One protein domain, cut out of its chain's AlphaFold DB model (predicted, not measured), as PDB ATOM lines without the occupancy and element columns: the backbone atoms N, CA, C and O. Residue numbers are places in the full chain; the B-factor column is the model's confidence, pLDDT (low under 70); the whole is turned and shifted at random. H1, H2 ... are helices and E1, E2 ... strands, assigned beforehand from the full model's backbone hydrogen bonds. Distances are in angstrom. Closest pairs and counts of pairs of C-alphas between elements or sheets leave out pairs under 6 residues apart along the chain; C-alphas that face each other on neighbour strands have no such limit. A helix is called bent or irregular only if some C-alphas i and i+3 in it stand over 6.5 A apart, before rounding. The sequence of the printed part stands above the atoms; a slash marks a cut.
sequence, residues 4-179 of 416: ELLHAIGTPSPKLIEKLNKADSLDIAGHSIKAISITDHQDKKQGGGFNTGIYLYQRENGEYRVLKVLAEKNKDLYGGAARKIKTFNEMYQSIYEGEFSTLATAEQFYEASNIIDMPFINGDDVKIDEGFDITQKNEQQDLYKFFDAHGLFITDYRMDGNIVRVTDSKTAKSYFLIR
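What this domain is: This is residues 4 to 179 of the 416 residues of an uncharacterized protein of Legionella fallonii LLAP-10 (UniProt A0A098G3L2). A curled sheet of five strands, E1 to E5, like part of a barrel, makes the larger lobe, with H2 over E2 and H3 along E5. The smaller lobe is the hairpin E6 and E7 with H4 packed on it and H5 at the start of E6; residues 120 to 138 lead from E5 to H4. The printed part has 176 residues with five named helices and seven named strands, in the order H1 H2 E1 E2 E3 E4 H3 E5 H4 H5 E6 E7, a mixed class. Both sheets are antiparallel, the larger in the order E1 E2 E3 E4 E5. The whole is compact, with a radius of gyration of the C-alphas of 16.5 A and spans of 49 by 38 by 31 A.

How they stand to each other: E1, residues 25 to 28, E2, residues 31 to 37, E3, residues 51 to 58, and E4, residues 64 to 70, form a meander, each strand the antiparallel neighbour of the one before. N 26 and O 33 of E1 and E2 are 2.8 A apart, N 36 and O 56 of E2 and E3 2.9 A, and N 55 and O 67 of E3 and E4 2.9 A. E5, residues 115 to 119, is an edge strand beside E4, with N 66 and O 118 2.8 A apart. The sheet is strongly twisted. H2, residues 14 to 22, is on it at a height over the sheet of 9.3 A; its closest C-alphas to E2 are those of Leu 20 and Ile 36, 5.8 A apart. H3, residues 77 to 95, is on it too, over E5, with the C-alphas of Ala 81 and Ile 116 closest at 6.0 A. H2 and H3 with this sheet make two layers, helices on one face of a sheet. E6, residues 163 to 167, and E7, residues 174 to 178, are a hairpin, with N 166 and O 175 2.9 A apart. The closest C-alphas of H4, residues 139 to 149, and E7 are those of Leu 143 and Phe 176, 6.9 A apart. Those of H5, residues 155 to 158, and E6 are Tyr 157 and Ile 163, 6.3 A apart. H1, residues 4 to 9, is not on the larger sheet. Every O i to N i+4 pair is within hydrogen-bond range in H1, H2 and H4, and 13 of 15 in H3; H5 is too short for such a pair.

Where its parts are: H1 begins at C-alpha 4, (162.987, 99.480, 161.236). H3 is 24.8 A long, E3 20.4 A and E4 19.6 A. H3 has a kink of 65 degrees near residue 84 and is irregular, C-alphas 78 and 81 being 9.0 A apart; H5 is only just irregular, with C-alphas 155 and 158 6.7 A apart. E7 ends at C-alpha 178, (160.393, 117.621, 156.683).

The domain as a whole: The C-alphas of Gly 30 and Thr 135, the two farthest apart, are 50.3 A apart. The printed part has no cut. The links E2 to E3, H3 to E5 and E5 to H4 are long. Mean pLDDT of the printed part is 75.0, and residues 39 to 52, 73 to 79 and 126 to 161 are under 70.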
ATOM      1  N   GLU A   4     163.978  99.845 162.254       84.38
ATOM      2  CA  GLU A   4     162.987  99.480 161.236       84.38
ATOM      3  C   GLU A   4     162.229 100.706 160.723       84.38
ATOM      4  O   GLU A   4     161.984 100.826 159.525       84.38
ATOM      5  N   LEU A   5     161.898 101.640 161.621       86.06
ATOM      6  CA  LEU A   5     161.228 102.885 161.260       86.06
ATOM      7  C   LEU A   5     162.141 103.766 160.404       86.06
ATOM      8  O   LEU A   5     161.712 104.272 159.373       86.06
ATOM      9  N   LEU A   6     163.409 103.907 160.798       85.31
ATOM     10  CA  LEU A   6     164.380 104.692 160.036       85.31
ATOM     11  C   LEU A   6     164.615 104.094 158.641       85.31
ATOM     12  O   LEU A   6     164.625 104.825 157.654       85.31
ATOM     13  N   HIS A   7     164.729 102.766 158.550       87.81
ATOM     14  CA  HIS A   7     164.824 102.068 157.270       87.81
ATOM     15  C   HIS A   7     163.581 102.308 156.401       87.81
ATOM     16  O   HIS A   7     163.708 102.588 155.211       87.81
ATOM     17  N   ALA A   8     162.378 102.237 156.978       87.75
ATOM     18  CA  ALA A   8     161.135 102.499 156.252       87.75
ATOM     19  C   ALA A   8     161.061 103.941 155.718       87.75
ATOM     20  O   ALA A   8     160.657 104.148 154.575       87.75
ATOM     21  N   ILE A   9     161.500 104.924 156.511       91.00
ATOM     22  CA  ILE A   9     161.559 106.335 156.104       91.00
ATOM     23  C   ILE A   9     162.587 106.540 154.983       91.00
ATOM     24  O   ILE A   9     162.312 107.263 154.033       91.00
ATOM     25  N   GLY A  10     163.746 105.882 155.050       90.31
ATOM     26  CA  GLY A  10     164.795 105.995 154.031       90.31
ATOM     27  C   GLY A  10     164.545 105.195 152.747       90.31
ATOM     28  O   GLY A  10     165.357 105.263 151.828       90.31
ATOM     29  N   THR A  11     163.453 104.426 152.656       92.56
ATOM     30  CA  THR A  11     163.191 103.523 151.522       92.56
ATOM     31  C   THR A  11     162.002 104.005 150.679       92.56
ATOM     32  O   THR A  11     160.891 104.122 151.206       92.56
ATOM     33  N   PRO A  12     162.177 104.254 149.364       90.69
ATOM     34  CA  PRO A  12     161.085 104.617 148.464       90.69
ATOM     35  C   PRO A  12     160.069 103.490 148.266       90.69
ATOM     36  O   PRO A  12     160.329 102.317 148.534       90.69
ATOM     37  N   SER A  13     158.902 103.837 147.715       89.81
ATOM     38  CA  SER A  13     157.925 102.819 147.319       89.81
ATOM     39  C   SER A  13     158.510 101.865 146.260       89.81
ATOM     40  O   SER A  13     159.291 102.303 145.407       89.81
ATOM     41  N   PRO A  14     158.085 100.585 146.218       90.75
ATOM     42  CA  PRO A  14     158.561  99.626 145.215       90.75
ATOM     43  C   PRO A  14     158.426 100.128 143.770       90.75
ATOM     44  O   PRO A  14     159.299  99.892 142.941       90.75
ATOM     45  N   LYS A  15     157.368 100.896 143.484       90.44
ATOM     46  CA  LYS A  15     157.129 101.513 142.172       90.44
ATOM     47  C   LYS A  15     158.184 102.567 141.815       90.44
ATOM     48  O   LYS A  15     158.574 102.659 140.655       90.44
ATOM     49  N   LEU A  16     158.631 103.375 142.780       90.25
ATOM     50  CA  LEU A  16     159.703 104.353 142.560       90.25
ATOM     51  C   LEU A  16     161.053 103.662 142.372       90.25
ATOM     52  O   LEU A  16     161.797 104.049 141.477       90.25
ATOM     53  N   ILE A  17     161.329 102.608 143.144       93.31
ATOM     54  CA  ILE A  17     162.545 101.797 142.992       93.31
ATOM     55  C   ILE A  17     162.584 101.155 141.600       93.31
ATOM     56  O   ILE A  17     163.598 101.219 140.913       93.31
ATOM     57  N   GLU A  18     161.471 100.585 141.136       92.69
ATOM     58  CA  GLU A  18     161.388  99.999 139.797       92.69
ATOM     59  C   GLU A  18     161.611 101.044 138.694       92.69
ATOM     60  O   GLU A  18     162.351 100.787 137.743       92.69
ATOM     61  N   LYS A  19     161.010 102.234 138.832       92.50
ATOM     62  CA  LYS A  19     161.250 103.358 137.916       92.50
ATOM     63  C   LYS A  19     162.721 103.763 137.907       92.50
ATOM     64  O   LYS A  19     163.287 103.909 136.830       92.50
ATOM     65  N   LEU A  20     163.336 103.898 139.081       93.75
ATOM     66  CA  LEU A  20     164.746 104.246 139.210       93.75
ATOM     67  C   LEU A  20     165.625 103.191 138.539       93.75
ATOM     68  O   LEU A  20     166.473 103.538 137.731       93.75
ATOM     69  N   ASN A  21     165.357 101.905 138.772       93.25
ATOM     70  CA  ASN A  21     166.083 100.787 138.167       93.25
ATOM     71  C   ASN A  21     165.954 100.713 136.640       93.25
ATOM     72  O   ASN A  21     166.820 100.129 135.988       93.25
ATOM     73  N   LYS A  22     164.910 101.306 136.060       93.06
ATOM     74  CA  LYS A  22     164.697 101.381 134.608       93.06
ATOM     75  C   LYS A  22     165.139 102.709 133.993       93.06
ATOM     76  O   LYS A  22     165.094 102.830 132.776       93.06
ATOM     77  N   ALA A  23     165.538 103.683 134.807       90.81
ATOM     78  CA  ALA A  23     165.974 104.983 134.326       90.81
ATOM     79  C   ALA A  23     167.332 104.898 133.626       90.81
ATOM     80  O   ALA A  23     168.213 104.133 134.040       90.81
ATOM     81  N   ASP A  24     167.489 105.725 132.600       90.44
ATOM     82  CA  ASP A  24     168.786 106.015 132.008       90.44
ATOM     83  C   ASP A  24     169.598 106.921 132.943       90.44
ATOM     84  O   ASP A  24     169.048 107.635 133.788       90.44
ATOM     85  N   SER A  25     170.922 106.888 132.804       90.75
ATOM     86  CA  SER A  25     171.780 107.823 133.528       90.75
ATOM     87  C   SER A  25     171.605 109.242 132.989       90.75
ATOM     88  O   SER A  25     171.569 109.465 131.779       90.75
ATOM     89  N   LEU A  26     171.538 110.201 133.905       87.25
ATOM     90  CA  LEU A  26     171.502 111.634 133.650       87.25
ATOM     91  C   LEU A  26     172.860 112.232 134.013       87.25
ATOM     92  O   LEU A  26     173.457 111.843 135.015       87.25
ATOM     93  N   ASP A  27     173.335 113.189 133.222       87.25
ATOM     94  CA  ASP A  27     174.502 113.986 133.596       87.25
ATOM     95  C   ASP A  27     174.066 115.142 134.506       87.25
ATOM     96  O   ASP A  27     173.282 116.006 134.106       87.25
ATOM     97  N   ILE A  28     174.544 115.133 135.749       84.19
ATOM     98  CA  ILE A  28     174.247 116.136 136.769       84.19
ATOM     99  C   ILE A  28     175.578 116.670 137.295       84.19
ATOM    100  O   ILE A  28     176.333 115.956 137.949       84.19
ATOM    101  N   ALA A  29     175.864 117.941 136.997       83.94
ATOM    102  CA  ALA A  29     177.125 118.611 137.333       83.94
ATOM    103  C   ALA A  29     178.393 117.869 136.851       83.94
ATOM    104  O   ALA A  29     179.414 117.880 137.532       83.94
ATOM    105  N   GLY A  30     178.340 117.236 135.673       84.75
ATOM    106  CA  GLY A  30     179.465 116.486 135.103       84.75
ATOM    107  C   GLY A  30     179.597 115.056 135.637       84.75
ATOM    108  O   GLY A  30     180.579 114.376 135.331       84.75
ATOM    109  N   HIS A  31     178.629 114.594 136.434       88.50
ATOM    110  CA  HIS A  31     178.559 113.235 136.952       88.50
ATOM    111  C   HIS A  31     177.377 112.482 136.339       88.50
ATOM    112  O   HIS A  31     176.227 112.912 136.429       88.50
ATOM    113  N   SER A  32     177.655 111.310 135.765       90.88
ATOM    114  CA  SER A  32     176.631 110.409 135.229       90.88
ATOM    115  C   SER A  32     175.983 109.608 136.358       90.88
ATOM    116  O   SER A  32     176.621 108.748 136.963       90.88
ATOM    117  N   ILE A  33     174.714 109.896 136.647       90.00
ATOM    118  CA  ILE A  33     173.967 109.326 137.770       90.00
ATOM    119  C   ILE A  33     172.643 108.783 137.268       90.00
ATOM    120  O   ILE A  33     171.885 109.455 136.573       90.00
ATOM    121  N   LYS A  34     172.308 107.571 137.694       93.38
ATOM    122  CA  LYS A  34     170.975 107.020 137.491       93.38
ATOM    123  C   LYS A  34     170.001 107.669 138.468       93.38
ATOM    124  O   LYS A  34     170.050 107.385 139.663       93.38
ATOM    125  N   ALA A  35     169.144 108.548 137.961       92.38
ATOM    126  CA  ALA A  35     168.205 109.306 138.772       92.38
ATOM    127  C   ALA A  35     166.860 109.482 138.054       92.38
ATOM    128  O   ALA A  35     166.794 109.491 136.827       92.38
ATOM    129  N   ILE A  36     165.777 109.635 138.816       91.19
ATOM    130  CA  ILE A  36     164.438 109.923 138.282       91.19
ATOM    131  C   ILE A  36     163.905 111.222 138.856       91.19
ATOM    132  O   ILE A  36     164.048 111.469 140.051       91.19
ATOM    133  N   SER A  37     163.241 112.035 138.034       86.25
ATOM    134  CA  SER A  37     162.480 113.169 138.564       86.25
ATOM    135  C   SER A  37     161.340 112.649 139.439       86.25
ATOM    136  O   SER A  37     160.590 111.761 139.023       86.25
ATOM    137  N   ILE A  38     161.207 113.206 140.641       78.81
ATOM    138  CA  ILE A  38     160.098 112.916 141.566       78.81
ATOM    139  C   ILE A  38     159.076 114.051 141.644       78.81
ATOM    140  O   ILE A  38     158.143 113.989 142.437       78.81
ATOM    141  N   THR A  39     159.223 115.068 140.796       66.38
ATOM    142  CA  THR A  39     158.232 116.135 140.629       66.38
ATOM    143  C   THR A  39     157.535 115.975 139.278       66.38
ATOM    144  O   THR A  39     158.182 115.979 138.233       66.38
ATOM    145  N   ASP A  40     156.205 115.840 139.297       45.12
ATOM    146  CA  ASP A  40     155.349 115.721 138.098       45.12
ATOM    147  C   ASP A  40     155.069 117.091 137.430       45.12
ATOM    148  O   ASP A  40     154.266 117.205 136.502       45.12
ATOM    149  N   HIS A  41     155.704 118.171 137.891       44.94
ATOM    150  CA  HIS A  41     155.387 119.542 137.488       44.94
ATOM    151  C   HIS A  41     156.449 120.133 136.563       44.94
ATOM    152  O   HIS A  41     157.095 121.121 136.898       44.94
ATOM    153  N   GLN A  42     156.586 119.566 135.363       39.09
ATOM    154  CA  GLN A  42     157.347 120.228 134.297       39.09
ATOM    155  C   GLN A  42     156.693 121.554 133.840       39.09
ATOM    156  O   GLN A  42     157.392 122.383 133.274       39.09
ATOM    157  N   ASP A  43     155.411 121.818 134.161       34.31
ATOM    158  CA  ASP A  43     154.656 122.923 133.534       34.31
ATOM    159  C   ASP A  43     153.786 123.823 134.439       34.31
ATOM    160  O   ASP A  43     153.106 124.718 133.930       34.31
ATOM    161  N   LYS A  44     153.771 123.678 135.773       35.28
ATOM    162  CA  LYS A  44     152.972 124.585 136.627       35.28
ATOM    163  C   LYS A  44     153.781 125.212 137.750       35.28
ATOM    164  O   LYS A  44     154.104 124.575 138.743       35.28
ATOM    165  N   LYS A  45     154.028 126.518 137.587       39.06
ATOM    166  CA  LYS A  45     154.432 127.458 138.638       39.06
ATOM    167  C   LYS A  45     153.387 127.451 139.760       39.06
ATOM    168  O   LYS A  45     152.457 128.252 139.740       39.06
ATOM    169  N   GLN A  46     153.537 126.573 140.738       35.03
ATOM    170  CA  GLN A  46     152.953 126.771 142.058       35.03
ATOM    171  C   GLN A  46     154.113 126.882 143.044       35.03
ATOM    172  O   GLN A  46     154.913 125.968 143.176       35.03
ATOM    173  N   GLY A  47     154.251 128.066 143.646       33.81
ATOM    174  CA  GLY A  47     155.281 128.364 144.639       33.81
ATOM    175  C   GLY A  47     156.659 128.698 144.058       33.81
ATOM    176  O   GLY A  47     157.516 127.841 143.898       33.81
ATOM    177  N   GLY A  48     156.903 129.977 143.771       39.12
ATOM    178  CA  GLY A  48     158.218 130.589 144.005       39.12
ATOM    179  C   GLY A  48     159.457 130.133 143.219       39.12
ATOM    180  O   GLY A  48     160.506 130.679 143.489       39.12
ATOM    181  N   GLY A  49     159.425 129.208 142.256       45.59
ATOM    182  CA  GLY A  49     160.513 129.018 141.272       45.59
ATOM    183  C   GLY A  49     161.955 128.952 141.818       45.59
ATOM    184  O   GLY A  49     162.852 129.506 141.173       45.59
ATOM    185  N   PHE A  50     162.169 128.327 142.986       56.88
ATOM    186  CA  PHE A  50     163.486 128.213 143.630       56.88
ATOM    187  C   PHE A  50     164.371 127.135 142.994       56.88
ATOM    188  O   PHE A  50     165.580 127.338 142.858       56.88
ATOM    189  N   ASN A  51     163.755 126.053 142.514       65.12
ATOM    190  CA  ASN A  51     164.431 124.846 142.039       65.12
ATOM    191  C   ASN A  51     164.088 124.580 140.569       65.12
ATOM    192  O   ASN A  51     163.011 124.940 140.100       65.12
ATOM    193  N   THR A  52     165.010 123.949 139.846       68.88
ATOM    194  CA  THR A  52     164.831 123.509 138.450       68.88
ATOM    195  C   THR A  52     164.581 122.011 138.332       68.88
ATOM    196  O   THR A  52     164.109 121.558 137.294       68.88
ATOM    197  N   GLY A  53     164.843 121.242 139.390       76.00
ATOM    198  CA  GLY A  53     164.515 119.824 139.436       76.00
ATOM    199  C   GLY A  53     164.761 119.208 140.806       76.00
ATOM    200  O   GLY A  53     165.589 119.689 141.583       76.00
ATOM    201  N   ILE A  54     164.024 118.134 141.083       84.75
ATOM    202  CA  ILE A  54     164.205 117.279 142.255       84.75
ATOM    203  C   ILE A  54     164.275 115.838 141.758       84.75
ATOM    204  O   ILE A  54     163.318 115.339 141.156       84.75
ATOM    205  N   TYR A  55     165.402 115.180 142.011       89.69
ATOM    206  CA  TYR A  55     165.702 113.854 141.485       89.69
ATOM    207  C   TYR A  55     165.949 112.858 142.614       89.69
ATOM    208  O   TYR A  55     166.747 113.122 143.502       89.69
ATOM    209  N   LEU A  56     165.308 111.693 142.561       93.06
ATOM    210  CA  LEU A  56     165.636 110.550 143.410       93.06
ATOM    211  C   LEU A  56     166.763 109.748 142.763       93.06
ATOM    212  O   LEU A  56     166.670 109.409 141.583       93.06
ATOM    213  N   TYR A  57     167.775 109.393 143.546       95.31
ATOM    214  CA  TYR A  57     168.860 108.508 143.133       95.31
ATOM    215  C   TYR A  57     169.270 107.572 144.280       95.31
ATOM    216  O   TYR A  57     168.781 107.697 145.406       95.31
ATOM    217  N   GLN A  58     170.143 106.609 143.988       95.06
ATOM    218  CA  GLN A  58     170.708 105.697 144.980       95.06
ATOM    219  C   GLN A  58     172.235 105.821 144.987       95.06
ATOM    220  O   GLN A  58     172.864 105.786 143.929       95.06
ATOM    221  N   ARG A  59     172.826 105.958 146.175       91.62
ATOM    222  CA  ARG A  59     174.279 105.936 146.374       91.62
ATOM    223  C   ARG A  59     174.847 104.528 146.216       91.62
ATOM    224  O   ARG A  59     174.136 103.534 146.328       91.62
ATOM    225  N   GLU A  60     176.166 104.441 146.054       88.50
ATOM    226  CA  GLU A  60     176.893 103.165 145.965       88.50
ATOM    227  C   GLU A  60     176.698 102.272 147.201       88.50
ATOM    228  O   GLU A  60     176.664 101.049 147.089       88.50
ATOM    229  N   ASN A  61     176.514 102.875 148.380       89.12
ATOM    230  CA  ASN A  61     176.226 102.166 149.631       89.12
ATOM    231  C   ASN A  61     174.769 101.657 149.735       89.12
ATOM    232  O   ASN A  61     174.404 101.064 150.748       89.12
ATOM    233  N   GLY A  62     173.935 101.903 148.720       90.06
ATOM    234  CA  GLY A  62     172.530 101.506 148.670       90.06
ATOM    235  C   GLY A  62     171.542 102.512 149.274       90.06
ATOM    236  O   GLY A  62     170.338 102.269 149.206       90.06
ATOM    237  N   GLU A  63     172.005 103.633 149.832       93.69
ATOM    238  CA  GLU A  63     171.151 104.674 150.417       93.69
ATOM    239  C   GLU A  63     170.396 105.453 149.330       93.69
ATOM    240  O   GLU A  63     170.997 105.937 148.368       93.69
ATOM    241  N   TYR A  64     169.081 105.611 149.494       95.38
ATOM    242  CA  TYR A  64     168.266 106.441 148.608       95.38
ATOM    243  C   TYR A  64     168.288 107.897 149.052       95.38
ATOM    244  O   TYR A  64     168.090 108.212 150.227       95.38
ATOM    245  N   ARG A  65     168.510 108.791 148.093       95.12
ATOM    246  CA  ARG A  65     168.723 110.214 148.349       95.12
ATOM    247  C   ARG A  65     168.097 111.077 147.271       95.12
ATOM    248  O   ARG A  65     167.727 110.597 146.199       95.12
ATOM    249  N   VAL A  66     167.950 112.357 147.577       92.62
ATOM    250  CA  VAL A  66     167.319 113.344 146.709       92.62
ATOM    251  C   VAL A  66     168.329 114.417 146.331       92.62
ATOM    252  O   VAL A  66     168.905 115.064 147.198       92.62
ATOM    253  N   LEU A  67     168.508 114.635 145.029       91.38
ATOM    254  CA  LEU A  67     169.234 115.776 144.486       91.38
ATOM    255  C   LEU A  67     168.249 116.896 144.190       91.38
ATOM    256  O   LEU A  67     167.386 116.774 143.317       91.38
ATOM    257  N   LYS A  68     168.405 118.004 144.901       87.94
ATOM    258  CA  LYS A  68     167.664 119.238 144.678       87.94
ATOM    259  C   LYS A  68     168.544 120.210 143.905       87.94
ATOM    260  O   LYS A  68     169.555 120.690 144.415       87.94
ATOM    261  N   VAL A  69     168.148 120.501 142.669       86.12
ATOM    262  CA  VAL A  69     168.861 121.418 141.775       86.12
ATOM    263  C   VAL A  69     168.222 122.795 141.890       86.12
ATOM    264  O   VAL A  69     167.094 123.013 141.442       86.12
ATOM    265  N   LEU A  70     168.933 123.734 142.503       78.00
ATOM    266  CA  LEU A  70     168.517 125.129 142.606       78.00
ATOM    267  C   LEU A  70     168.571 125.785 141.221       78.00
ATOM    268  O   LEU A  70     169.448 125.492 140.407       78.00
ATOM    269  N   ALA A  71     167.633 126.688 140.931       73.62
ATOM    270  CA  ALA A  71     167.722 127.485 139.712       73.62
ATOM    271  C   ALA A  71     168.950 128.399 139.768       73.62
ATOM    272  O   ALA A  71     169.257 128.948 140.824       73.62
ATOM    273  N   GLU A  72     169.602 128.624 138.626       73.44
ATOM    274  CA  GLU A  72     170.843 129.411 138.552       73.44
ATOM    275  C   GLU A  72     170.701 130.799 139.194       73.44
ATOM    276  O   GLU A  72     171.531 131.212 139.998       73.44
ATOM    277  N   LYS A  73     169.577 131.477 138.933       66.44
ATOM    278  CA  LYS A  73     169.231 132.781 139.525       66.44
ATOM    279  C   LYS A  73     169.061 132.771 141.055       66.44
ATOM    280  O   LYS A  73     169.017 133.830 141.663       66.44
ATOM    281  N   ASN A  74     168.937 131.593 141.665       61.91
ATOM    282  CA  ASN A  74     168.681 131.411 143.092       61.91
ATOM    283  C   ASN A  74     169.823 130.699 143.821       61.91
ATOM    284  O   ASN A  74     169.708 130.468 145.025       61.91
ATOM    285  N   LYS A  75     170.907 130.331 143.124       67.56
ATOM    286  CA  LYS A  75     172.001 129.546 143.710       67.56
ATOM    287  C   LYS A  75     172.677 130.250 144.890       67.56
ATOM    288  O   LYS A  75     173.107 129.574 145.816       67.56
ATOM    289  N   ASP A  76     172.694 131.584 144.873       63.75
ATOM    290  CA  ASP A  76     173.300 132.433 145.906       63.75
ATOM    291  C   ASP A  76     172.252 133.095 146.821       63.75
ATOM    292  O   ASP A  76     172.590 133.671 147.860       63.75
ATOM    293  N   LEU A  77     170.958 132.987 146.482       57.69
ATOM    294  CA  LEU A  77     169.896 133.605 147.272       57.69
ATOM    295  C   LEU A  77     169.888 133.043 148.689       57.69
ATOM    296  O   LEU A  77     169.960 131.833 148.921       57.69
ATOM    297  N   TYR A  78     169.779 133.958 149.651       58.25
ATOM    298  CA  TYR A  78     169.709 133.647 151.074       58.25
ATOM    299  C   TYR A  78     170.872 132.788 151.590       58.25
ATOM    300  O   TYR A  78     170.697 132.091 152.584       58.25
ATOM    301  N   GLY A  79     172.064 132.870 150.987       60.38
ATOM    302  CA  GLY A  79     173.250 132.097 151.387       60.38
ATOM    303  C   GLY A  79     173.394 130.743 150.682       60.38
ATOM    304  O   GLY A  79     174.230 129.933 151.087       60.38
ATOM    305  N   GLY A  80     172.579 130.501 149.653       70.75
ATOM    306  CA  GLY A  80     172.737 129.408 148.701       70.75
ATOM    307  C   GLY A  80     172.613 127.996 149.269       70.75
ATOM    308  O   GLY A  80     172.061 127.775 150.354       70.75
ATOM    309  N   ALA A  81     173.124 127.016 148.517       77.31
ATOM    310  CA  ALA A  81     173.073 125.599 148.881       77.31
ATOM    311  C   ALA A  81     173.709 125.322 150.253       77.31
ATOM    312  O   ALA A  81     173.101 124.657 151.091       77.31
ATOM    313  N   ALA A  82     174.884 125.902 150.522       77.44
ATOM    314  CA  ALA A  82     175.630 125.689 151.762       77.44
ATOM    315  C   ALA A  82     174.818 126.054 153.015       77.44
ATOM    316  O   ALA A  82     174.818 125.320 154.008       77.44
ATOM    317  N   ARG A  83     174.077 127.168 152.980       71.12
ATOM    318  CA  ARG A  83     173.233 127.552 154.113       71.12
ATOM    319  C   ARG A  83     171.998 126.663 154.242       71.12
ATOM    320  O   ARG A  83     171.651 126.319 155.368       71.12
ATOM    321  N   LYS A  84     171.364 126.262 153.132       77.44
ATOM    322  CA  LYS A  84     170.203 125.346 153.149       77.44
ATOM    323  C   LYS A  84     170.581 123.999 153.772       77.44
ATOM    324  O   LYS A  84     169.896 123.538 154.681       77.44
ATOM    325  N   ILE A  85     171.729 123.452 153.371       83.25
ATOM    326  CA  ILE A  85     172.338 122.246 153.951       83.25
ATOM    327  C   ILE A  85     172.512 122.392 155.461       83.25
ATOM    328  O   ILE A  85     172.021 121.571 156.237       83.25
ATOM    329  N   LYS A  86     173.187 123.469 155.885       81.25
ATOM    330  CA  LYS A  86     173.438 123.731 157.304       81.25
ATOM    331  C   LYS A  86     172.132 123.784 158.092       81.25
ATOM    332  O   LYS A  86     172.024 123.141 159.130       81.25
ATOM    333  N   THR A  87     171.143 124.526 157.604       75.69
ATOM    334  CA  THR A  87     169.861 124.685 158.296       75.69
ATOM    335  C   THR A  87     169.079 123.380 158.371       75.69
ATOM    336  O   THR A  87     168.541 123.083 159.435       75.69
ATOM    337  N   PHE A  88     169.054 122.580 157.303       82.75
ATOM    338  CA  PHE A  88     168.423 121.262 157.325       82.75
ATOM    339  C   PHE A  88     169.055 120.356 158.391       82.75
ATOM    340  O   PHE A  88     168.350 119.807 159.238       82.75
ATOM    341  N   ASN A  89     170.386 120.256 158.409       84.81
ATOM    342  CA  ASN A  89     171.089 119.392 159.359       84.81
ATOM    343  C   ASN A  89     170.912 119.859 160.807       84.81
ATOM    344  O   ASN A  89     170.618 119.055 161.687       84.81
ATOM    345  N   GLU A  90     171.037 121.162 161.060       78.81
ATOM    346  CA  GLU A  90     170.836 121.730 162.396       78.81
ATOM    347  C   GLU A  90     169.397 121.544 162.892       78.81
ATOM    348  O   GLU A  90     169.186 121.226 164.061       78.81
ATOM    349  N   MET A  91     168.409 121.704 162.007       78.56
ATOM    350  CA  MET A  91     167.009 121.421 162.315       78.56
ATOM    351  C   MET A  91     166.834 119.960 162.716       78.56
ATOM    352  O   MET A  91     166.214 119.686 163.740       78.56
ATOM    353  N   TYR A  92     167.403 119.024 161.954       82.69
ATOM    354  CA  TYR A  92     167.265 117.607 162.269       82.69
ATOM    355  C   TYR A  92     167.950 117.206 163.575       82.69
ATOM    356  O   TYR A  92     167.400 116.420 164.347       82.69
ATOM    357  N   GLN A  93     169.112 117.791 163.859       81.81
ATOM    358  CA  GLN A  93     169.826 117.584 165.118       81.81
ATOM    359  C   GLN A  93     169.090 118.179 166.321       81.81
ATOM    360  O   GLN A  93     169.170 117.612 167.405       81.81
ATOM    361  N   SER A  94     168.378 119.295 166.138       72.50
ATOM    362  CA  SER A  94     167.715 120.010 167.231       72.50
ATOM    363  C   SER A  94     166.271 119.572 167.478       72.50
ATOM    364  O   SER A  94     165.895 119.385 168.628       72.50
ATOM    365  N   ILE A  95     165.440 119.471 166.438       72.56
ATOM    366  CA  ILE A  95     164.015 119.126 166.581       72.56
ATOM    367  C   ILE A  95     163.854 117.636 166.867       72.56
ATOM    368  O   ILE A  95     163.032 117.230 167.684       72.56
ATOM    369  N   TYR A  96     164.632 116.810 166.172       75.75
ATOM    370  CA  TYR A  96     164.485 115.359 166.203       75.75
ATOM    371  C   TYR A  96     165.636 114.678 166.943       75.75
ATOM    372  O   TYR A  96     166.037 113.561 166.587       75.75
ATOM    373  N   GLU A  97     166.182 115.356 167.958       79.19
ATOM    374  CA  GLU A  97     167.275 114.855 168.788       79.19
ATOM    375  C   GLU A  97     166.987 113.413 169.248       79.19
ATOM    376  O   GLU A  97     165.908 113.083 169.745       79.19
ATOM    377  N   GLY A  98     167.941 112.509 169.012       75.75
ATOM    378  CA  GLY A  98     167.838 111.092 169.368       75.75
ATOM    379  C   GLY A  98     166.987 110.217 168.433       75.75
ATOM    380  O   GLY A  98     167.452 109.147 168.035       75.75
ATOM    381  N   GLU A  99     165.761 110.612 168.071       79.00
ATOM    382  CA  GLU A  99     164.848 109.765 167.272       79.00
ATOM    383  C   GLU A  99     165.169 109.780 165.770       79.00
ATOM    384  O   GLU A  99     165.273 108.707 165.172       79.00
ATOM    385  N   PHE A 100     165.367 110.966 165.178       86.38
ATOM    386  CA  PHE A 100     165.643 111.127 163.739       86.38
ATOM    387  C   PHE A 100     166.838 112.032 163.430       86.38
ATOM    388  O   PHE A 100     167.107 112.316 162.268       86.38
ATOM    389  N   SER A 101     167.591 112.460 164.443       85.06
ATOM    390  CA  SER A 101     168.814 113.262 164.274       85.06
ATOM    391  C   SER A 101     169.842 112.663 163.301       85.06
ATOM    392  O   SER A 101     170.608 113.400 162.691       85.06
ATOM    393  N   THR A 102     169.825 111.343 163.088       87.50
ATOM    394  CA  THR A 102     170.664 110.644 162.101       87.50
ATOM    395  C   THR A 102     170.316 110.970 160.648       87.50
ATOM    396  O   THR A 102     171.116 110.676 159.767       87.50
ATOM    397  N   LEU A 103     169.166 111.598 160.383       89.88
ATOM    398  CA  LEU A 103     168.794 112.121 159.067       89.88
ATOM    399  C   LEU A 103     169.428 113.492 158.773       89.88
ATOM    400  O   LEU A 103     169.257 114.012 157.681       89.88
ATOM    401  N   ALA A 104     170.188 114.091 159.695       89.06
ATOM    402  CA  ALA A 104     170.924 115.338 159.467       89.06
ATOM    403  C   ALA A 104     172.170 115.142 158.574       89.06
ATOM    404  O   ALA A 104     173.293 115.428 158.992       89.06
ATOM    405  N   THR A 105     171.982 114.616 157.364       93.25
ATOM    406  CA  THR A 105     173.058 114.230 156.436       93.25
ATOM    407  C   THR A 105     172.990 114.958 155.099       93.25
ATOM    408  O   THR A 105     173.586 114.496 154.129       93.25
ATOM    409  N   ALA A 106     172.262 116.074 155.004       92.75
ATOM    410  CA  ALA A 106     172.293 116.891 153.798       92.75
ATOM    411  C   ALA A 106     173.718 117.400 153.548       92.75
ATOM    412  O   ALA A 106     174.432 117.766 154.484       92.75
ATOM    413  N   GLU A 107     174.129 117.436 152.290       93.56
ATOM    414  CA  GLU A 107     175.455 117.889 151.890       93.56
ATOM    415  C   GLU A 107     175.446 118.471 150.481       93.56
ATOM    416  O   GLU A 107     174.440 118.443 149.769       93.56
ATOM    417  N   GLN A 108     176.564 119.080 150.101       90.69
ATOM    418  CA  GLN A 108     176.729 119.585 148.750       90.69
ATOM    419  C   GLN A 108     176.987 118.403 147.824       90.69
ATOM    420  O   GLN A 108     177.752 117.498 148.161       90.69
ATOM    421  N   PHE A 109     176.349 118.402 146.658       91.81
ATOM    422  CA  PHE A 109     176.615 117.367 145.675       91.81
ATOM    423  C   PHE A 109     177.939 117.664 144.959       91.81
ATOM    424  O   PHE A 109     177.997 118.523 144.076       91.81
ATOM    425  N   TYR A 110     179.011 116.977 145.365       86.88
ATOM    426  CA  TYR A 110     180.382 117.270 144.927       86.88
ATOM    427  C   TYR A 110     180.705 118.773 145.082       86.88
ATOM    428  O   TYR A 110     180.414 119.369 146.117       86.88
ATOM    429  N   GLU A 111     181.296 119.403 144.065       83.06
ATOM    430  CA  GLU A 111     181.640 120.831 144.060       83.06
ATOM    431  C   GLU A 111     180.523 121.718 143.473       83.06
ATOM    432  O   GLU A 111     180.694 122.928 143.323       83.06
ATOM    433  N   ALA A 112     179.348 121.158 143.158       85.44
ATOM    434  CA  ALA A 112     178.260 121.899 142.522       85.44
ATOM    435  C   ALA A 112     177.589 122.860 143.516       85.44
ATOM    436  O   ALA A 112     176.955 122.437 144.481       85.44
ATOM    437  N   SER A 113     177.723 124.172 143.306       80.94
ATOM    438  CA  SER A 113     177.229 125.195 144.248       80.94
ATOM    439  C   SER A 113     175.705 125.344 144.274       80.94
ATOM    440  O   SER A 113     175.153 125.962 145.183       80.94
ATOM    441  N   ASN A 114     175.017 124.775 143.289       82.00
ATOM    442  CA  ASN A 114     173.573 124.860 143.111       82.00
ATOM    443  C   ASN A 114     172.858 123.513 143.302       82.00
ATOM    444  O   ASN A 114     171.657 123.446 143.053       82.00
ATOM    445  N   ILE A 115     173.551 122.452 143.728       89.19
ATOM    446  CA  ILE A 115     172.947 121.126 143.913       89.19
ATOM    447  C   ILE A 115     173.119 120.674 145.355       89.19
ATOM    448  O   ILE A 115     174.230 120.574 145.878       89.19
ATOM    449  N   ILE A 116     171.987 120.392 145.989       90.31
ATOM    450  CA  ILE A 116     171.919 119.912 147.362       90.31
ATOM    451  C   ILE A 116     171.575 118.429 147.331       90.31
ATOM    452  O   ILE A 116     170.588 118.034 146.713       90.31
ATOM    453  N   ASP A 117     172.371 117.629 148.023       93.25
ATOM    454  CA  ASP A 117     172.148 116.207 148.211       93.25
ATOM    455  C   ASP A 117     171.550 115.946 149.594       93.25
ATOM    456  O   ASP A 117     172.190 116.170 150.621       93.25
ATOM    457  N   MET A 118     170.316 115.459 149.634       93.12
ATOM    458  CA  MET A 118     169.515 115.314 150.847       93.12
ATOM    459  C   MET A 118     169.109 113.854 151.079       93.12
ATOM    460  O   MET A 118     168.949 113.102 150.114       93.12
ATOM    461  N   PRO A 119     168.894 113.426 152.334       92.81
ATOM    462  CA  PRO A 119     168.307 112.115 152.594       92.81
ATOM    463  C   PRO A 119     166.905 112.022 151.978       92.81
ATOM    464  O   PRO A 119     166.123 112.973 152.028       92.81
ATOM    465  N   PHE A 120     166.557 110.860 151.426       92.19
ATOM    466  CA  PHE A 120     165.171 110.594 151.060       92.19
ATOM    467  C   PHE A 120     164.332 110.357 152.322       92.19
ATOM    468  O   PHE A 120     164.744 109.634 153.228       92.19
ATOM    469  N   ILE A 121     163.144 110.963 152.377       90.94
ATOM    470  CA  ILE A 121     162.231 110.856 153.518       90.94
ATOM    471  C   ILE A 121     160.849 110.448 153.004       90.94
ATOM    472  O   ILE A 121     160.116 111.240 152.410       90.94
ATOM    473  N   ASN A 122     160.490 109.192 153.240       88.94
ATOM    474  CA  ASN A 122     159.193 108.621 152.914       88.94
ATOM    475  C   ASN A 122     158.149 108.917 153.999       88.94
ATOM    476  O   ASN A 122     158.482 109.072 155.174       88.94
ATOM    477  N   GLY A 123     156.877 108.933 153.609       86.50
ATOM    478  CA  GLY A 123     155.740 109.085 154.511       86.50
ATOM    479  C   GLY A 123     154.492 109.564 153.779       86.50
ATOM    480  O   GLY A 123     154.531 109.800 152.570       86.50
ATOM    481  N   ASP A 124     153.398 109.703 154.522       83.38
ATOM    482  CA  ASP A 124     152.132 110.185 153.979       83.38
ATOM    483  C   ASP A 124     152.193 111.703 153.820       83.38
ATOM    484  O   ASP A 124     152.430 112.418 154.797       83.38
ATOM    485  N   ASP A 125     151.982 112.194 152.599       77.31
ATOM    486  CA  ASP A 125     151.994 113.628 152.311       77.31
ATOM    487  C   ASP A 125     150.924 114.347 153.137       77.31
ATOM    488  O   ASP A 125     149.733 114.022 153.069       77.31
ATOM    489  N   VAL A 126     151.347 115.359 153.896       69.19
ATOM    490  CA  VAL A 126     150.412 116.216 154.623       69.19
ATOM    491  C   VAL A 126     150.000 117.359 153.706       69.19
ATOM    492  O   VAL A 126     150.815 118.209 153.358       69.19
ATOM    493  N   LYS A 127     148.722 117.379 153.314       64.94
ATOM    494  CA  LYS A 127     148.154 118.481 152.530       64.94
ATOM    495  C   LYS A 127     147.918 119.689 153.416       64.94
ATOM    496  O   LYS A 127     147.255 119.583 154.458       64.94
ATOM    497  N   ILE A 128     148.413 120.843 152.982       55.75
ATOM    498  CA  ILE A 128     148.201 122.089 153.712       55.75
ATOM    499  C   ILE A 128     147.158 122.913 152.977       55.75
ATOM    500  O   ILE A 128     147.331 123.304 151.832       55.75
ATOM    501  N   ASP A 129     146.045 123.130 153.662       52.00
ATOM    502  CA  ASP A 129     144.903 123.857 153.145       52.00
ATOM    503  C   ASP A 129     145.229 125.354 153.161       52.00
ATOM    504  O   ASP A 129     145.699 125.899 154.166       52.00
ATOM    505  N   GLU A 130     144.962 126.031 152.046       44.19
ATOM    506  CA  GLU A 130     145.129 127.479 151.915       44.19
ATOM    507  C   GLU A 130     144.215 128.243 152.899       44.19
ATOM    508  O   GLU A 130     144.499 129.393 153.241       44.19
ATOM    509  N   GLY A 131     143.155 127.592 153.404       40.31
ATOM    510  CA  GLY A 131     142.211 128.111 154.400       40.31
ATOM    511  C   GLY A 131     142.535 127.806 155.869       40.31
ATOM    512  O   GLY A 131     141.629 127.887 156.697       40.31
ATOM    513  N   PHE A 132     143.776 127.427 156.201       46.81
ATOM    514  CA  PHE A 132     144.175 127.012 157.554       46.81
ATOM    515  C   PHE A 132     143.675 127.951 158.671       46.81
ATOM    516  O   PHE A 132     144.068 129.117 158.767       46.81
ATOM    517  N   ASP A 133     142.867 127.385 159.571       43.94
ATOM    518  CA  ASP A 133     142.398 128.010 160.805       43.94
ATOM    519  C   ASP A 133     142.981 127.264 162.012       43.94
ATOM    520  O   ASP A 133     142.642 126.112 162.292       43.94
ATOM    521  N   ILE A 134     143.848 127.948 162.757       42.91
ATOM    522  CA  ILE A 134     144.538 127.413 163.937       42.91
ATOM    523  C   ILE A 134     143.590 127.055 165.092       42.91
ATOM    524  O   ILE A 134     143.992 126.364 166.029       42.91
ATOM    525  N   THR A 135     142.345 127.530 165.064       37.50
ATOM    526  CA  THR A 135     141.339 127.217 166.085       37.50
ATOM    527  C   THR A 135     140.682 125.855 165.860       37.50
ATOM    528  O   THR A 135     140.135 125.275 166.801       37.50
ATOM    529  N   GLN A 136     140.789 125.303 164.650       45.72
ATOM    530  CA  GLN A 136     140.273 123.982 164.318       45.72
ATOM    531  C   GLN A 136     141.298 122.902 164.669       45.72
ATOM    532  O   GLN A 136     142.497 123.044 164.439       45.72
ATOM    533  N   LYS A 137     140.826 121.793 165.247       57.19
ATOM    534  CA  LYS A 137     141.687 120.654 165.574       57.19
ATOM    535  C   LYS A 137     141.916 119.817 164.313       57.19
ATOM    536  O   LYS A 137     141.023 119.077 163.903       57.19
ATOM    537  N   ASN A 138     143.092 119.949 163.705       62.19
ATOM    538  CA  ASN A 138     143.499 119.226 162.500       62.19
ATOM    539  C   ASN A 138     145.029 119.011 162.464       62.19
ATOM    540  O   ASN A 138     145.763 119.537 163.301       62.19
ATOM    541  N   GLU A 139     145.508 118.253 161.473       61.75
ATOM    542  CA  GLU A 139     146.934 117.921 161.291       61.75
ATOM    543  C   GLU A 139     147.826 119.168 161.119       61.75
ATOM    544  O   GLU A 139     148.992 119.164 161.506       61.75
ATOM    545  N   GLN A 140     147.270 120.270 160.607       58.66
ATOM    546  CA  GLN A 140     147.986 121.533 160.404       58.66
ATOM    547  C   GLN A 140     148.188 122.303 161.720       58.66
ATOM    548  O   GLN A 140     149.231 122.931 161.913       58.66
ATOM    549  N   GLN A 141     147.241 122.223 162.664       61.22
ATOM    550  CA  GLN A 141     147.403 122.776 164.012       61.22
ATOM    551  C   GLN A 141     148.503 122.031 164.783       61.22
ATOM    552  O   GLN A 141     149.287 122.657 165.502       61.22
ATOM    553  N   ASP A 142     148.573 120.708 164.628       64.12
ATOM    554  CA  ASP A 142     149.593 119.877 165.271       64.12
ATOM    555  C   ASP A 142     150.988 120.163 164.696       64.12
ATOM    556  O   ASP A 142     151.936 120.341 165.462       64.12
ATOM    557  N   LEU A 143     151.102 120.333 163.373       61.88
ATOM    558  CA  LEU A 143     152.322 120.801 162.708       61.88
ATOM    559  C   LEU A 143     152.774 122.177 163.202       61.88
ATOM    560  O   LEU A 143     153.944 122.368 163.531       61.88
ATOM    561  N   TYR A 144     151.844 123.131 163.294       58.78
ATOM    562  CA  TYR A 144     152.138 124.470 163.798       58.78
ATOM    563  C   TYR A 144     152.690 124.425 165.229       58.78
ATOM    564  O   TYR A 144     153.753 124.981 165.501       58.78
ATOM    565  N   LYS A 145     151.995 123.732 166.142       59.69
ATOM    566  CA  LYS A 145     152.419 123.599 167.546       59.69
ATOM    567  C   LYS A 145     153.765 122.889 167.666       59.69
ATOM    568  O   LYS A 145     154.575 123.260 168.512       59.69
ATOM    569  N   PHE A 146     154.000 121.884 166.824       63.19
ATOM    570  CA  PHE A 146     155.254 121.149 166.778       63.19
ATOM    571  C   PHE A 146     156.431 122.065 166.412       63.19
ATOM    572  O   PHE A 146     157.416 122.091 167.144       63.19
ATOM    573  N   PHE A 147     156.331 122.868 165.351       60.03
ATOM    574  CA  PHE A 147     157.424 123.761 164.945       60.03
ATOM    575  C   PHE A 147     157.621 124.962 165.876       60.03
ATOM    576  O   PHE A 147     158.763 125.315 166.181       60.03
ATOM    577  N   ASP A 148     156.532 125.543 166.388       55.75
ATOM    578  CA  ASP A 148     156.587 126.649 167.352       55.75
ATOM    579  C   ASP A 148     157.326 126.247 168.641       55.75
ATOM    580  O   ASP A 148     158.211 126.968 169.108       55.75
ATOM    581  N   ALA A 149     157.057 125.044 169.163       57.53
ATOM    582  CA  ALA A 149     157.727 124.514 170.352       57.53
ATOM    583  C   ALA A 149     159.253 124.367 170.189       57.53
ATOM    584  O   ALA A 149     159.978 124.442 171.180       57.53
ATOM    585  N   HIS A 150     159.743 124.201 168.957       53.47
ATOM    586  CA  HIS A 150     161.169 124.030 168.667       53.47
ATOM    587  C   HIS A 150     161.842 125.307 168.136       53.47
ATOM    588  O   HIS A 150     163.001 125.271 167.723       53.47
ATOM    589  N   GLY A 151     161.146 126.451 168.150       46.47
ATOM    590  CA  GLY A 151     161.731 127.753 167.812       46.47
ATOM    591  C   GLY A 151     162.165 127.903 166.350       46.47
ATOM    592  O   GLY A 151     162.933 128.815 166.035       46.47
ATOM    593  N   LEU A 152     161.679 127.033 165.461       49.62
ATOM    594  CA  LEU A 152     161.996 127.029 164.037       49.62
ATOM    595  C   LEU A 152     160.732 127.353 163.239       49.62
ATOM    596  O   LEU A 152     159.745 126.629 163.284       49.62
ATOM    597  N   PHE A 153     160.757 128.465 162.503       46.00
ATOM    598  CA  PHE A 153     159.667 128.858 161.610       46.00
ATOM    599  C   PHE A 153     159.992 128.416 160.186       46.00
ATOM    600  O   PHE A 153     160.901 128.964 159.568       46.00
ATOM    601  N   ILE A 154     159.269 127.426 159.670       48.88
ATOM    602  CA  ILE A 154     159.551 126.821 158.364       48.88
ATOM    603  C   ILE A 154     158.459 127.260 157.405       48.88
ATOM    604  O   ILE A 154     157.405 126.657 157.346       48.88
ATOM    605  N   THR A 155     158.663 128.336 156.658       43.69
ATOM    606  CA  THR A 155     157.640 128.871 155.732       43.69
ATOM    607  C   THR A 155     157.135 127.867 154.705       43.69
ATOM    608  O   THR A 155     156.004 127.983 154.235       43.69
ATOM    609  N   ASP A 156     157.968 126.879 154.408       50.62
ATOM    610  CA  ASP A 156     157.735 125.821 153.439       50.62
ATOM    611  C   ASP A 156     156.786 124.729 153.902       50.62
ATOM    612  O   ASP A 156     156.439 123.880 153.084       50.62
ATOM    613  N   TYR A 157     156.314 124.748 155.160       53.09
ATOM    614  CA  TYR A 157     155.303 123.776 155.576       53.09
ATOM    615  C   TYR A 157     154.093 123.821 154.636       53.09
ATOM    616  O   TYR A 157     153.544 122.780 154.310       53.09
ATOM    617  N   ARG A 158     153.745 125.007 154.120       48.78
ATOM    618  CA  ARG A 158     152.599 125.251 153.228       48.78
ATOM    619  C   ARG A 158     152.762 124.719 151.804       48.78
ATOM    620  O   ARG A 158     151.816 124.823 151.034       48.78
ATOM    621  N   MET A 159     153.941 124.227 151.429       55.16
ATOM    622  CA  MET A 159     154.143 123.630 150.115       55.16
ATOM    623  C   MET A 159     153.746 122.159 150.157       55.16
ATOM    624  O   MET A 159     154.287 121.377 150.944       55.16
ATOM    625  N   ASP A 160     152.812 121.786 149.285       56.50
ATOM    626  CA  ASP A 160     152.395 120.397 149.129       56.50
ATOM    627  C   ASP A 160     153.608 119.492 148.872       56.50
ATOM    628  O   ASP A 160     154.455 119.772 148.023       56.50
ATOM    629  N   GLY A 161     153.690 118.392 149.624       64.69
ATOM    630  CA  GLY A 161     154.735 117.377 149.473       64.69
ATOM    631  C   GLY A 161     156.030 117.622 150.258       64.69
ATOM    632  O   GLY A 161     156.855 116.707 150.312       64.69
ATOM    633  N   ASN A 162     156.200 118.777 150.919       72.25
ATOM    634  CA  ASN A 162     157.393 119.070 151.734       72.25
ATOM    635  C   ASN A 162     157.339 118.471 153.145       72.25
ATOM    636  O   ASN A 162     158.381 118.270 153.775       72.25
ATOM    637  N   ILE A 163     156.142 118.166 153.642       75.06
ATOM    638  CA  ILE A 163     155.934 117.565 154.958       75.06
ATOM    639  C   ILE A 163     155.279 116.207 154.813       75.06
ATOM    640  O   ILE A 163     154.307 116.039 154.075       75.06
ATOM    641  N   VAL A 164     155.784 115.260 155.598       79.38
ATOM    642  CA  VAL A 164     155.184 113.941 155.732       79.38
ATOM    643  C   VAL A 164     154.809 113.627 157.157       79.38
ATOM    644  O   VAL A 164     155.495 114.013 158.106       79.38
ATOM    645  N   ARG A 165     153.754 112.832 157.292       84.06
ATOM    646  CA  ARG A 165     153.458 112.113 158.519       84.06
ATOM    647  C   ARG A 165     153.999 110.693 158.424       84.06
ATOM    648  O   ARG A 165     153.769 109.987 157.445       84.06
ATOM    649  N   VAL A 166     154.664 110.258 159.485       85.31
ATOM    650  CA  VAL A 166     155.128 108.882 159.658       85.31
ATOM    651  C   VAL A 166     154.586 108.359 160.976       85.31
ATOM    652  O   VAL A 166     154.798 108.973 162.016       85.31
ATOM    653  N   THR A 167     153.899 107.223 160.952       83.00
ATOM    654  CA  THR A 167     153.388 106.584 162.168       83.00
ATOM    655  C   THR A 167     154.234 105.364 162.493       83.00
ATOM    656  O   THR A 167     154.373 104.460 161.671       83.00
ATOM    657  N   ASP A 168     154.795 105.330 163.698       82.69
ATOM    658  CA  ASP A 168     155.510 104.160 164.195       82.69
ATOM    659  C   ASP A 168     154.513 103.035 164.475       82.69
ATOM    660  O   ASP A 168     153.658 103.143 165.354       82.69
ATOM    661  N   SER A 169     154.635 101.935 163.737       77.81
ATOM    662  CA  SER A 169     153.754 100.776 163.869       77.81
ATOM    663  C   SER A 169     153.840 100.101 165.241       77.81
ATOM    664  O   SER A 169     152.884  99.441 165.641       77.81
ATOM    665  N   LYS A 170     154.948 100.274 165.980       80.88
ATOM    666  CA  LYS A 170     155.135  99.683 167.316       80.88
ATOM    667  C   LYS A 170     154.489 100.515 168.418       80.88
ATOM    668  O   LYS A 170     153.920  99.956 169.350       80.88
ATOM    669  N   THR A 171     154.602 101.840 168.335       82.62
ATOM    670  CA  THR A 171     154.140 102.760 169.392       82.62
ATOM    671  C   THR A 171     152.839 103.482 169.048       82.62
ATOM    672  O   THR A 171     152.276 104.152 169.911       82.62
ATOM    673  N   ALA A 172     152.368 103.370 167.803       78.38
ATOM    674  CA  ALA A 172     151.282 104.158 167.216       78.38
ATOM    675  C   ALA A 172     151.501 105.685 167.273       78.38
ATOM    676  O   ALA A 172     150.586 106.453 166.977       78.38
ATOM    677  N   LYS A 173     152.706 106.145 167.636       79.19
ATOM    678  CA  LYS A 173     153.062 107.565 167.687       79.19
ATOM    679  C   LYS A 173     153.314 108.075 166.270       79.19
ATOM    680  O   LYS A 173     154.083 107.471 165.520       79.19
ATOM    681  N   SER A 174     152.676 109.188 165.918       78.19
ATOM    682  CA  SER A 174     152.893 109.873 164.643       78.19
ATOM    683  C   SER A 174     153.927 110.990 164.784       78.19
ATOM    684  O   SER A 174     153.932 111.734 165.764       78.19
ATOM    685  N   TYR A 175     154.777 111.108 163.772       78.50
ATOM    686  CA  TYR A 175     155.840 112.092 163.630       78.50
ATOM    687  C   TYR A 175     155.616 112.902 162.367       78.50
ATOM    688  O   TYR A 175     155.218 112.351 161.341       78.50
ATOM    689  N   PHE A 176     155.923 114.191 162.434       78.56
ATOM    690  CA  PHE A 176     155.933 115.063 161.274       78.56
ATOM    691  C   PHE A 176     157.372 115.345 160.875       78.56
ATOM    692  O   PHE A 176     158.110 115.959 161.646       78.56
ATOM    693  N   LEU A 177     157.774 114.866 159.700       82.06
ATOM    694  CA  LEU A 177     159.128 115.014 159.166       82.06
ATOM    695  C   LEU A 177     159.121 115.939 157.951       82.06
ATOM    696  O   LEU A 177     158.130 116.023 157.224       82.06
ATOM    697  N   ILE A 178     160.244 116.613 157.729       79.50
ATOM    698  CA  ILE A 178     160.393 117.621 156.683       79.50
ATOM    699  C   ILE A 178     161.346 117.111 155.617       79.50
ATOM    700  O   ILE A 178     162.517 116.868 155.886       79.50
ATOM    701  N   ARG A 179     160.850 116.998 154.388       78.94
ATOM    702  CA  ARG A 179     161.645 116.583 153.228       78.94
ATOM    703  C   ARG A 179     162.569 117.684 152.722       78.94
ATOM    704  O   ARG A 179     163.609 117.371 152.155       78.94
TER     705      ARG A 179